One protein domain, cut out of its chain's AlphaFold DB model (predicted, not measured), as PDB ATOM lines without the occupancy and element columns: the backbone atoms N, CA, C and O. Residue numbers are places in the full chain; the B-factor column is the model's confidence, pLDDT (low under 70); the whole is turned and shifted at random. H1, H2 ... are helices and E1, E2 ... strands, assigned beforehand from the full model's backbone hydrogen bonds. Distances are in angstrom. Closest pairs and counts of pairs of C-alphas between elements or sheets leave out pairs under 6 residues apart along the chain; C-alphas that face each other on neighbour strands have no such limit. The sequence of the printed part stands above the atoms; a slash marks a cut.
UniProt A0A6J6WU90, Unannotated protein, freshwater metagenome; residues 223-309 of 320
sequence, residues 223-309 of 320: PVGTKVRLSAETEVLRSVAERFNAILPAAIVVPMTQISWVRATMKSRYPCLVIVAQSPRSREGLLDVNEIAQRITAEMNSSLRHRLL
ATOM      1  N   PRO A 223      10.496  39.896 -23.160       61.75
ATOM      2  CA  PRO A 223       9.909  39.512 -21.882       61.75
ATOM      3  C   PRO A 223       9.608  40.756 -21.039       61.75
ATOM      4  O   PRO A 223      10.497  41.577 -20.801       61.75
ATOM      5  N   VAL A 224       8.349  40.894 -20.623       67.94
ATOM      6  CA  VAL A 224       7.862  41.990 -19.767       67.94
ATOM      7  C   VAL A 224       7.911  41.583 -18.295       67.94
ATOM      8  O   VAL A 224       8.209  42.407 -17.437       67.94
ATOM      9  N   GLY A 225       7.657  40.308 -18.015       71.56
ATOM     10  CA  GLY A 225       7.782  39.713 -16.698       71.56
ATOM     11  C   GLY A 225       9.217  39.332 -16.342       71.56
ATOM     12  O   GLY A 225      10.160  39.508 -17.123       71.56
ATOM     13  N   THR A 226       9.361  38.740 -15.161       77.75
ATOM     14  CA  THR A 226      10.632  38.218 -14.655       77.75
ATOM     15  C   THR A 226      10.472  36.764 -14.243       77.75
ATOM     16  O   THR A 226       9.397  36.320 -13.849       77.75
ATOM     17  N   LYS A 227      11.552  35.996 -14.351       81.50
ATOM     18  CA  LYS A 227      11.634  34.626 -13.854       81.50
ATOM     19  C   LYS A 227      12.790  34.532 -12.867       81.50
ATOM     20  O   LYS A 227      13.871  35.026 -13.171       81.50
ATOM     21  N   VAL A 228      12.564  33.892 -11.729       83.31
ATOM     22  CA  VAL A 228      13.582  33.678 -10.694       83.31
ATOM     23  C   VAL A 228      13.638  32.189 -10.385       83.31
ATOM     24  O   VAL A 228      12.612  31.511 -10.349       83.31
ATOM     25  N   ARG A 229      14.847  31.662 -10.213       83.50
ATOM     26  CA  ARG A 229      15.079  30.279  -9.798       83.50
ATOM     27  C   ARG A 229      15.385  30.274  -8.308       83.50
ATOM     28  O   ARG A 229      16.298  30.978  -7.892       83.50
ATOM     29  N   LEU A 230      14.657  29.478  -7.531       84.25
ATOM     30  CA  LEU A 230      14.854  29.388  -6.085       84.25
ATOM     31  C   LEU A 230      14.793  27.945  -5.607       84.25
ATOM     32  O   LEU A 230      14.032  27.140  -6.142       84.25
ATOM     33  N   SER A 231      15.580  27.644  -4.578       83.44
ATOM     34  CA  SER A 231      15.549  26.368  -3.874       83.44
ATOM     35  C   SER A 231      14.925  26.584  -2.499       83.44
ATOM     36  O   SER A 231      15.546  27.188  -1.633       83.44
ATOM     37  N   ALA A 232      13.664  26.182  -2.353       83.44
ATOM     38  CA  ALA A 232      12.889  26.270  -1.118       83.44
ATOM     39  C   ALA A 232      11.666  25.347  -1.220       83.44
ATOM     40  O   ALA A 232      11.318  24.878  -2.311       83.44
ATOM     41  N   GLU A 233      11.000  25.099  -0.094       83.56
ATOM     42  CA  GLU A 233       9.744  24.355  -0.081       83.56
ATOM     43  C   GLU A 233       8.674  25.066  -0.920       83.56
ATOM     44  O   GLU A 233       8.505  26.285  -0.859       83.56
ATOM     45  N   THR A 234       7.927  24.293  -1.716       81.81
ATOM     46  CA  THR A 234       6.917  24.838  -2.640       81.81
ATOM     47  C   THR A 234       5.880  25.698  -1.918       81.81
ATOM     48  O   THR A 234       5.437  26.696  -2.477       81.81
ATOM     49  N   GLU A 235       5.514  25.341  -0.687       82.81
ATOM     50  CA  GLU A 235       4.516  26.073   0.093       82.81
ATOM     51  C   GLU A 235       5.026  27.448   0.542       82.81
ATOM     52  O   GLU A 235       4.343  28.456   0.366       82.81
ATOM     53  N   VAL A 236       6.285  27.521   0.980       83.50
ATOM     54  CA  VAL A 236       6.963  28.791   1.280       83.50
ATOM     55  C   VAL A 236       7.009  29.676   0.030       83.50
ATOM     56  O   VAL A 236       6.666  30.856   0.083       83.50
ATOM     57  N   LEU A 237       7.354  29.105  -1.129       84.56
ATOM     58  CA  LEU A 237       7.378  29.845  -2.396       84.56
ATOM     59  C   LEU A 237       5.990  30.323  -2.840       84.56
ATOM     60  O   LEU A 237       5.895  31.383  -3.456       84.56
ATOM     61  N   ARG A 238       4.921  29.572  -2.547       86.19
ATOM     62  CA  ARG A 238       3.539  30.002  -2.813       86.19
ATOM     63  C   ARG A 238       3.155  31.180  -1.933       86.19
ATOM     64  O   ARG A 238       2.667  32.164  -2.478       86.19
ATOM     65  N   SER A 239       3.475  31.137  -0.641       83.38
ATOM     66  CA  SER A 239       3.255  32.271   0.266       83.38
ATOM     67  C   SER A 239       3.996  33.531  -0.207       83.38
ATOM     68  O   SER A 239       3.428  34.623  -0.247       83.38
ATOM     69  N   VAL A 240       5.243  33.394  -0.677       82.38
ATOM     70  CA  VAL A 240       5.976  34.509  -1.306       82.38
ATOM     71  C   VAL A 240       5.280  34.983  -2.587       82.38
ATOM     72  O   VAL A 240       5.111  36.184  -2.789       82.38
ATOM     73  N   ALA A 241       4.847  34.070  -3.459       84.69
ATOM     74  CA  ALA A 241       4.130  34.428  -4.681       84.69
ATOM     75  C   ALA A 241       2.808  35.151  -4.392       84.69
ATOM     76  O   ALA A 241       2.459  36.073  -5.119       84.69
ATOM     77  N   GLU A 242       2.085  34.790  -3.333       83.44
ATOM     78  CA  GLU A 242       0.878  35.491  -2.887       83.44
ATOM     79  C   GLU A 242       1.170  36.940  -2.488       83.44
ATOM     80  O   GLU A 242       0.436  37.838  -2.906       83.44
ATOM     81  N   ARG A 243       2.290  37.202  -1.792       79.06
ATOM     82  CA  ARG A 243       2.744  38.578  -1.508       79.06
ATOM     83  C   ARG A 243       2.971  39.365  -2.797       79.06
ATOM     84  O   ARG A 243       2.470  40.476  -2.942       79.06
ATOM     85  N   PHE A 244       3.653  38.766  -3.774       80.12
ATOM     86  CA  PHE A 244       3.851  39.402  -5.076       80.12
ATOM     87  C   PHE A 244       2.551  39.555  -5.870       80.12
ATOM     88  O   PHE A 244       2.398  40.572  -6.527       80.12
ATOM     89  N   ASN A 245       1.600  38.617  -5.808       82.12
ATOM     90  CA  ASN A 245       0.281  38.738  -6.451       82.12
ATOM     91  C   ASN A 245      -0.546  39.899  -5.889       82.12
ATOM     92  O   ASN A 245      -1.430  40.415  -6.567       82.12
ATOM     93  N   ALA A 246      -0.269  40.324  -4.658       73.38
ATOM     94  CA  ALA A 246      -0.927  41.483  -4.078       73.38
ATOM     95  C   ALA A 246      -0.458  42.815  -4.702       73.38
ATOM     96  O   ALA A 246      -1.137  43.831  -4.520       73.38
ATOM     97  N   ILE A 247       0.672  42.801  -5.428       72.25
ATOM     98  CA  ILE A 247       1.346  43.970  -6.018       72.25
ATOM     99  C   ILE A 247       1.418  43.870  -7.551       72.25
ATOM    100  O   ILE A 247       1.205  44.852  -8.250       72.25
ATOM    101  N   LEU A 248       1.737  42.693  -8.089       76.38
ATOM    102  CA  LEU A 248       1.912  42.407  -9.510       76.38
ATOM    103  C   LEU A 248       0.648  41.770 -10.105       76.38
ATOM    104  O   LEU A 248      -0.065  41.061  -9.399       76.38
ATOM    105  N   PRO A 249       0.419  41.892 -11.428       75.94
ATOM    106  CA  PRO A 249      -0.742  41.278 -12.074       75.94
ATOM    107  C   PRO A 249      -0.801  39.750 -11.940       75.94
ATOM    108  O   PRO A 249      -1.887  39.174 -11.965       75.94
ATOM    109  N   ALA A 250       0.360  39.093 -11.867       82.06
ATOM    110  CA  ALA A 250       0.468  37.662 -11.616       82.06
ATOM    111  C   ALA A 250       1.862  37.281 -11.096       82.06
ATOM    112  O   ALA A 250       2.882  37.724 -11.619       82.06
ATOM    113  N   ALA A 251       1.908  36.362 -10.145       83.75
ATOM    114  CA  ALA A 251       3.080  35.677  -9.638       83.75
ATOM    115  C   ALA A 251       2.739  34.189  -9.521       83.75
ATOM    116  O   ALA A 251       1.783  33.801  -8.849       83.75
ATOM    117  N   ILE A 252       3.489  33.350 -10.233       86.81
ATOM    118  CA  ILE A 252       3.226  31.915 -10.337       86.81
ATOM    119  C   ILE A 252       4.438  31.114  -9.881       86.81
ATOM    120  O   ILE A 252       5.568  31.393 -10.281       86.81
ATOM    121  N   VAL A 253       4.186  30.074  -9.090       86.12
ATOM    122  CA  VAL A 253       5.191  29.080  -8.707       86.12
ATOM    123  C   VAL A 253       5.061  27.879  -9.626       86.12
ATOM    124  O   VAL A 253       3.964  27.358  -9.826       86.12
ATOM    125  N   VAL A 254       6.177  27.437 -10.198       85.06
ATOM    126  CA  VAL A 254       6.208  26.261 -11.065       85.06
ATOM    127  C   VAL A 254       7.363  25.344 -10.657       85.06
ATOM    128  O   VAL A 254       8.512  25.792 -10.659       85.06
ATOM    129  N   PRO A 255       7.105  24.064 -10.335       83.62
ATOM    130  CA  PRO A 255       8.160  23.090 -10.078       83.62
ATOM    131  C   PRO A 255       9.082  22.925 -11.289       83.62
ATOM    132  O   PRO A 255       8.613  22.844 -12.428       83.62
ATOM    133  N   MET A 256      10.391  22.809 -11.062       81.00
ATOM    134  CA  MET A 256      11.366  22.605 -12.142       81.00
ATOM    135  C   MET A 256      11.136  21.291 -12.912       81.00
ATOM    136  O   MET A 256      11.476  21.203 -14.087       81.00
ATOM    137  N   THR A 257      10.489  20.303 -12.290       80.69
ATOM    138  CA  THR A 257      10.056  19.052 -12.937       80.69
ATOM    139  C   THR A 257       8.912  19.249 -13.936       80.69
ATOM    140  O   THR A 257       8.713  18.411 -14.810       80.69
ATOM    141  N   GLN A 258       8.167  20.353 -13.841       79.12
ATOM    142  CA  GLN A 258       6.969  20.615 -14.643       79.12
ATOM    143  C   GLN A 258       7.191  21.659 -15.747       79.12
ATOM    144  O   GLN A 258       6.321  21.855 -16.603       79.12
ATOM    145  N   ILE A 259       8.336  22.352 -15.760       77.31
ATOM    146  CA  ILE A 259       8.583  23.420 -16.731       77.31
ATOM    147  C   ILE A 259      10.043  23.494 -17.179       77.31
ATOM    148  O   ILE A 259      10.970  23.581 -16.381       77.31
ATOM    149  N   SER A 260      10.248  23.532 -18.498       81.31
ATOM    150  CA  SER A 260      11.549  23.875 -19.071       81.31
ATOM    151  C   SER A 260      11.804  25.383 -18.977       81.31
ATOM    152  O   SER A 260      10.872  26.194 -18.999       81.31
ATOM    153  N   TRP A 261      13.075  25.791 -18.968       75.94
ATOM    154  CA  TRP A 261      13.448  27.212 -18.991       75.94
ATOM    155  C   TRP A 261      12.884  27.962 -20.197       75.94
ATOM    156  O   TRP A 261      12.527  29.136 -20.086       75.94
ATOM    157  N   VAL A 262      12.713  27.276 -21.327       74.12
ATOM    158  CA  VAL A 262      12.051  27.823 -22.518       74.12
ATOM    159  C   VAL A 262      10.592  28.165 -22.213       74.12
ATOM    160  O   VAL A 262      10.168  29.294 -22.447       74.12
ATOM    161  N   ARG A 263       9.826  27.245 -21.611       75.38
ATOM    162  CA  ARG A 263       8.420  27.490 -21.247       75.38
ATOM    163  C   ARG A 263       8.272  28.570 -20.172       75.38
ATOM    164  O   ARG A 263       7.376  29.402 -20.283       75.38
ATOM    165  N   ALA A 264       9.163  28.617 -19.180       72.69
ATOM    166  CA  ALA A 264       9.183  29.703 -18.195       72.69
ATOM    167  C   ALA A 264       9.435  31.067 -18.868       72.69
ATOM    168  O   ALA A 264       8.756  32.049 -18.574       72.69
ATOM    169  N   THR A 265      10.340  31.105 -19.851       73.62
ATOM    170  CA  THR A 265      10.603  32.304 -20.665       73.62
ATOM    171  C   THR A 265       9.369  32.729 -21.456       73.62
ATOM    172  O   THR A 265       9.042  33.914 -21.482       73.62
ATOM    173  N   MET A 266       8.651  31.776 -22.055       74.06
ATOM    174  CA  MET A 266       7.399  32.053 -22.766       74.06
ATOM    175  C   MET A 266       6.347  32.668 -21.841       74.06
ATOM    176  O   MET A 266       5.694  33.631 -22.230       74.06
ATOM    177  N   LYS A 267       6.215  32.167 -20.605       71.25
ATOM    178  CA  LYS A 267       5.288  32.732 -19.615       71.25
ATOM    179  C   LYS A 267       5.680  34.153 -19.191       71.25
ATOM    180  O   LYS A 267       4.810  35.012 -19.139       71.25
ATOM    181  N   SER A 268       6.974  34.440 -19.020       70.44
ATOM    182  CA  SER A 268       7.477  35.792 -18.692       70.44
ATOM    183  C   SER A 268       7.330  36.835 -19.818       70.44
ATOM    184  O   SER A 268       7.738  37.984 -19.671       70.44
ATOM    185  N   ARG A 269       6.748  36.468 -20.969       71.88
ATOM    186  CA  ARG A 269       6.345  37.428 -22.018       71.88
ATOM    187  C   ARG A 269       5.119  38.253 -21.616       71.88
ATOM    188  O   ARG A 269       4.859  39.297 -22.206       71.88
ATOM    189  N   TYR A 270       4.401  37.806 -20.593       71.38
ATOM    190  CA  TYR A 270       3.314  38.530 -19.947       71.38
ATOM    191  C   TYR A 270       3.834  39.265 -18.700       71.38
ATOM    192  O   TYR A 270       4.899  38.901 -18.197       71.38
ATOM    193  N   PRO A 271       3.130  40.302 -18.208       71.75
ATOM    194  CA  PRO A 271       3.490  41.010 -16.980       71.75
ATOM    195  C   PRO A 271       3.270  40.105 -15.756       71.75
ATOM    196  O   PRO A 271       2.244  40.180 -15.087       71.75
ATOM    197  N   CYS A 272       4.209  39.187 -15.515       79.94
ATOM    198  CA  CYS A 272       4.152  38.232 -14.418       79.94
ATOM    199  C   CYS A 272       5.529  37.926 -13.813       79.94
ATOM    200  O   CYS A 272       6.567  38.068 -14.464       79.94
ATOM    201  N   LEU A 273       5.525  37.450 -12.571       81.94
ATOM    202  CA  LEU A 273       6.662  36.814 -11.919       81.94
ATOM    203  C   LEU A 273       6.530  35.288 -12.039       81.94
ATOM    204  O   LEU A 273       5.509  34.715 -11.668       81.94
ATOM    205  N   VAL A 274       7.561  34.611 -12.541       81.31
ATOM    206  CA  VAL A 274       7.629  33.143 -12.602       81.31
ATOM    207  C   VAL A 274       8.701  32.645 -11.639       81.31
ATOM    208  O   VAL A 274       9.893  32.782 -11.910       81.31
ATOM    209  N   ILE A 275       8.290  32.033 -10.532       84.06
ATOM    210  CA  ILE A 275       9.187  31.411  -9.557       84.06
ATOM    211  C   ILE A 275       9.360  29.939  -9.939       84.06
ATOM    212  O   ILE A 275       8.420  29.148  -9.857       84.06
ATOM    213  N   VAL A 276      10.558  29.564 -10.386       82.31
ATOM    214  CA  VAL A 276      10.899  28.177 -10.723       82.31
ATOM    215  C   VAL A 276      11.465  27.496  -9.479       82.31
ATOM    216  O   VAL A 276      12.609  27.758  -9.099       82.31
ATOM    217  N   ALA A 277      10.656  26.636  -8.860       83.19
ATOM    218  CA  ALA A 277      10.986  25.939  -7.619       83.19
ATOM    219  C   ALA A 277      11.919  24.747  -7.881       83.19
ATOM    220  O   ALA A 277      11.593  23.847  -8.662       83.19
ATOM    221  N   GLN A 278      13.078  24.735  -7.226       82.81
ATOM    222  CA  GLN A 278      14.028  23.625  -7.225       82.81
ATOM    223  C   GLN A 278      13.932  22.844  -5.920       82.81
ATOM    224  O   GLN A 278      13.880  23.449  -4.849       82.81
ATOM    225  N   SER A 279      13.992  21.513  -6.003       75.06
ATOM    226  CA  SER A 279      14.101  20.671  -4.812       75.06
ATOM    227  C   SER A 279      15.336  21.080  -3.996       75.06
ATOM    228  O   SER A 279      16.417  21.192  -4.589       75.06
ATOM    229  N   PRO A 280      15.204  21.320  -2.680       71.06
ATOM    230  CA  PRO A 280      16.342  21.622  -1.817       71.06
ATOM    231  C   PRO A 280      17.369  20.488  -1.886       71.06
ATOM    232  O   PRO A 280      17.025  19.318  -1.730       71.06
ATOM    233  N   ARG A 281      18.626  20.831  -2.200       59.91
ATOM    234  CA  ARG A 281      19.733  19.861  -2.331       59.91
ATOM    235  C   ARG A 281      20.375  19.500  -0.985       59.91
ATOM    236  O   ARG A 281      21.101  18.516  -0.915       59.91
ATOM    237  N   SER A 282      20.092  20.262   0.068       58.81
ATOM    238  CA  SER A 282      20.646  20.123   1.419       58.81
ATOM    239  C   SER A 282      19.713  20.812   2.428       58.81
ATOM    240  O   SER A 282      18.923  21.676   2.048       58.81
ATOM    241  N   ARG A 283      19.813  20.466   3.722       54.16
ATOM    242  CA  ARG A 283      19.233  21.243   4.844       54.16
ATOM    243  C   ARG A 283      20.010  22.555   5.094       54.16
ATOM    244  O   ARG A 283      20.132  22.987   6.237       54.16
ATOM    245  N   GLU A 284      20.609  23.155   4.067       47.66
ATOM    246  CA  GLU A 284      21.179  24.497   4.208       47.66
ATOM    247  C   GLU A 284      20.037  25.473   4.474       47.66
ATOM    248  O   GLU A 284      18.999  25.385   3.820       47.66
ATOM    249  N   GLY A 285      20.239  26.311   5.500       54.34
ATOM    250  CA  GLY A 285      19.241  27.101   6.221       54.34
ATOM    251  C   GLY A 285      17.955  27.370   5.452       54.34
ATOM    252  O   GLY A 285      17.984  27.983   4.385       54.34
ATOM    253  N   LEU A 286      16.832  26.915   6.015       60.47
ATOM    254  CA  LEU A 286      15.498  27.298   5.563       60.47
ATOM    255  C   LEU A 286      15.423  28.827   5.591       60.47
ATOM    256  O   LEU A 286      15.233  29.414   6.652       60.47
ATOM    257  N   LEU A 287      15.635  29.450   4.431       67.50
ATOM    258  CA  LEU A 287      15.475  30.887   4.270       67.50
ATOM    259  C   LEU A 287      14.040  31.224   4.642       67.50
ATOM    260  O   LEU A 287      13.103  30.553   4.189       67.50
ATOM    261  N   ASP A 288      13.866  32.257   5.453       79.94
ATOM    262  CA  ASP A 288      12.527  32.708   5.780       79.94
ATOM    263  C   ASP A 288      11.860  33.386   4.563       79.94
ATOM    264  O   ASP A 288      12.467  33.653   3.516       79.94
ATOM    265  N   VAL A 289      10.561  33.659   4.682       75.31
ATOM    266  CA  VAL A 289       9.766  34.272   3.608       75.31
ATOM    267  C   VAL A 289      10.329  35.643   3.183       75.31
ATOM    268  O   VAL A 289      10.234  36.001   2.007       75.31
ATOM    269  N   ASN A 290      10.928  36.404   4.105       77.06
ATOM    270  CA  ASN A 290      11.468  37.739   3.841       77.06
ATOM    271  C   ASN A 290      12.797  37.664   3.084       77.06
ATOM    272  O   ASN A 290      12.983  38.387   2.105       77.06
ATOM    273  N   GLU A 291      13.692  36.753   3.466       79.81
ATOM    274  CA  GLU A 291      14.955  36.515   2.763       79.81
ATOM    275  C   GLU A 291      14.713  36.042   1.323       79.81
ATOM    276  O   GLU A 291      15.378  36.489   0.381       79.81
ATOM    277  N   ILE A 292      13.716  35.177   1.116       77.81
ATOM    278  CA  ILE A 292      13.327  34.731  -0.227       77.81
ATOM    279  C   ILE A 292      12.771  35.904  -1.047       77.81
ATOM    280  O   ILE A 292      13.161  36.082  -2.205       77.81
ATOM    281  N   ALA A 293      11.897  36.729  -0.464       74.38
ATOM    282  CA  ALA A 293      11.343  37.904  -1.135       74.38
ATOM    283  C   ALA A 293      12.433  38.922  -1.518       74.38
ATOM    284  O   ALA A 293      12.437  39.423  -2.647       74.38
ATOM    285  N   GLN A 294      13.406  39.164  -0.634       81.12
ATOM    286  CA  GLN A 294      14.568  40.017  -0.899       81.12
ATOM    287  C   GLN A 294      15.399  39.498  -2.080       81.12
ATOM    288  O   GLN A 294      15.744  40.268  -2.979       81.12
ATOM    289  N   ARG A 295      15.668  38.185  -2.138       80.56
ATOM    290  CA  ARG A 295      16.410  37.563  -3.252       80.56
ATOM    291  C   ARG A 295      15.679  37.691  -4.586       80.56
ATOM    292  O   ARG A 295      16.301  38.048  -5.585       80.56
ATOM    293  N   ILE A 296      14.367  37.442  -4.614       77.25
ATOM    294  CA  ILE A 296      13.542  37.631  -5.824       77.25
ATOM    295  C   ILE A 296      13.627  39.078  -6.288       77.25
ATOM    296  O   ILE A 296      13.888  39.348  -7.459       77.25
ATOM    297  N   THR A 297      13.438  40.006  -5.359       76.19
ATOM    298  CA  THR A 297      13.436  41.438  -5.632       76.19
ATOM    299  C   THR A 297      14.775  41.915  -6.196       76.19
ATOM    300  O   THR A 297      14.805  42.655  -7.182       76.19
ATOM    301  N   ALA A 298      15.888  41.457  -5.619       78.75
ATOM    302  CA  ALA A 298      17.230  41.762  -6.102       78.75
ATOM    303  C   ALA A 298      17.457  41.246  -7.534       78.75
ATOM    304  O   ALA A 298      17.943  41.993  -8.386       78.75
ATOM    305  N   GLU A 299      17.039  40.012  -7.826       78.75
ATOM    306  CA  GLU A 299      17.151  39.412  -9.162       78.75
ATOM    307  C   GLU A 299      16.300  40.167 -10.199       78.75
ATOM    308  O   GLU A 299      16.761  40.461 -11.307       78.75
ATOM    309  N   MET A 300      15.065  40.536  -9.836       76.81
ATOM    310  CA  MET A 300      14.174  41.327 -10.691       76.81
ATOM    311  C   MET A 300      14.779  42.685 -11.032       76.81
ATOM    312  O   MET A 300      14.850  43.048 -12.212       76.81
ATOM    313  N   ASN A 301      15.268  43.392 -10.013       78.44
ATOM    314  CA  ASN A 301      15.883  44.698 -10.175       78.44
ATOM    315  C   ASN A 301      17.163  44.616 -11.019       78.44
ATOM    316  O   ASN A 301      17.328  45.394 -11.952       78.44
ATOM    317  N   SER A 302      18.036  43.635 -10.760       80.25
ATOM    318  CA  SER A 302      19.271  43.418 -11.527       80.25
ATOM    319  C   SER A 302      18.983  43.136 -13.007       80.25
ATOM    320  O   SER A 302      19.510  43.810 -13.896       80.25
ATOM    321  N   SER A 303      18.056  42.213 -13.289       76.81
ATOM    322  CA  SER A 303      17.651  41.854 -14.653       76.81
ATOM    323  C   SER A 303      17.040  43.032 -15.420       76.81
ATOM    324  O   SER A 303      17.292  43.212 -16.617       76.81
ATOM    325  N   LEU A 304      16.217  43.849 -14.758       77.25
ATOM    326  CA  LEU A 304      15.630  45.042 -15.366       77.25
ATOM    327  C   LEU A 304      16.665  46.147 -15.564       77.25
ATOM    328  O   LEU A 304      16.749  46.689 -16.666       77.25
ATOM    329  N   ARG A 305      17.490  46.431 -14.553       80.06
ATOM    330  CA  ARG A 305      18.551  47.441 -14.615       80.06
ATOM    331  C   ARG A 305      19.535  47.126 -15.736       80.06
ATOM    332  O   ARG A 305      19.766  47.986 -16.580       80.06
ATOM    333  N   HIS A 306      20.005  45.883 -15.842       81.12
ATOM    334  CA  HIS A 306      20.872  45.457 -16.941       81.12
ATOM    335  C   HIS A 306      20.205  45.671 -18.310       81.12
ATOM    336  O   HIS A 306      20.798  46.260 -19.208       81.12
ATOM    337  N   ARG A 307      18.936  45.263 -18.483       78.25
ATOM    338  CA  ARG A 307      18.198  45.457 -19.749       78.25
ATOM    339  C   ARG A 307      17.969  46.927 -20.102       78.25
ATOM    340  O   ARG A 307      17.944  47.269 -21.286       78.25
ATOM    341  N   LEU A 308      17.730  47.774 -19.105       79.31
ATOM    342  CA  LEU A 308      17.458  49.192 -19.307       79.31
ATOM    343  C   LEU A 308      18.734  49.965 -19.621       79.31
ATOM    344  O   LEU A 308      18.708  50.764 -20.562       79.31
ATOM    345  N   LEU A 309      19.820  49.695 -18.897       78.00
ATOM    346  CA  LEU A 309      21.108  50.362 -19.074       78.00
ATOM    347  C   LEU A 309      21.846  49.878 -20.329       78.00
ATOM    348  O   LEU A 309      22.346  50.707 -21.076       78.00
TER     349      LEU A 309
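AT A GLANCE: This is residues 223 to 309 of the 320 residues of the protein "Unannotated protein" of freshwater metagenome (UniProt A0A6J6WU90). A small three-stranded parallel sheet, order E1, E3, E2, has H1 and the long H3 packed on one face and short H2 on the other. The printed part has 87 residues with E1, H1, E2, H2, E3, H3 along the chain, class mixed. It is compact, radius of gyration of the C-alphas 12.5 A, spanning 37 by 25 by 24 A.

IN THESE COORDINATES: E1, residues 226 to 231, begins at C-alpha (10.632, 38.218, -14.655); E3 is 273 to 278, E2 251 to 255. H1 is 234 to 245, H2 261 to 267; H3, 289 to 309, spans 30.0 A to C-alpha (21.108, 50.362, -19.074).

HOW THE PARTS SIT: Within hydrogen-bond range are N 228 and O 274, 2.9 A, between E1 and E3, and N 252 and O 273, 2.8 A, between E2 and E3. H1 touches H3 with residues 236 to 240 alone, closest C-alphas Val 240 and Val 289, 6.2 A, at a steep tilt of 55 degrees. In H1, H2 and H3 every O i to N i+4 pair is within range.

THE WHOLE: The printed part has no cut and no long link. Residues 223 to 224 and 281 to 287 have pLDDT under 70.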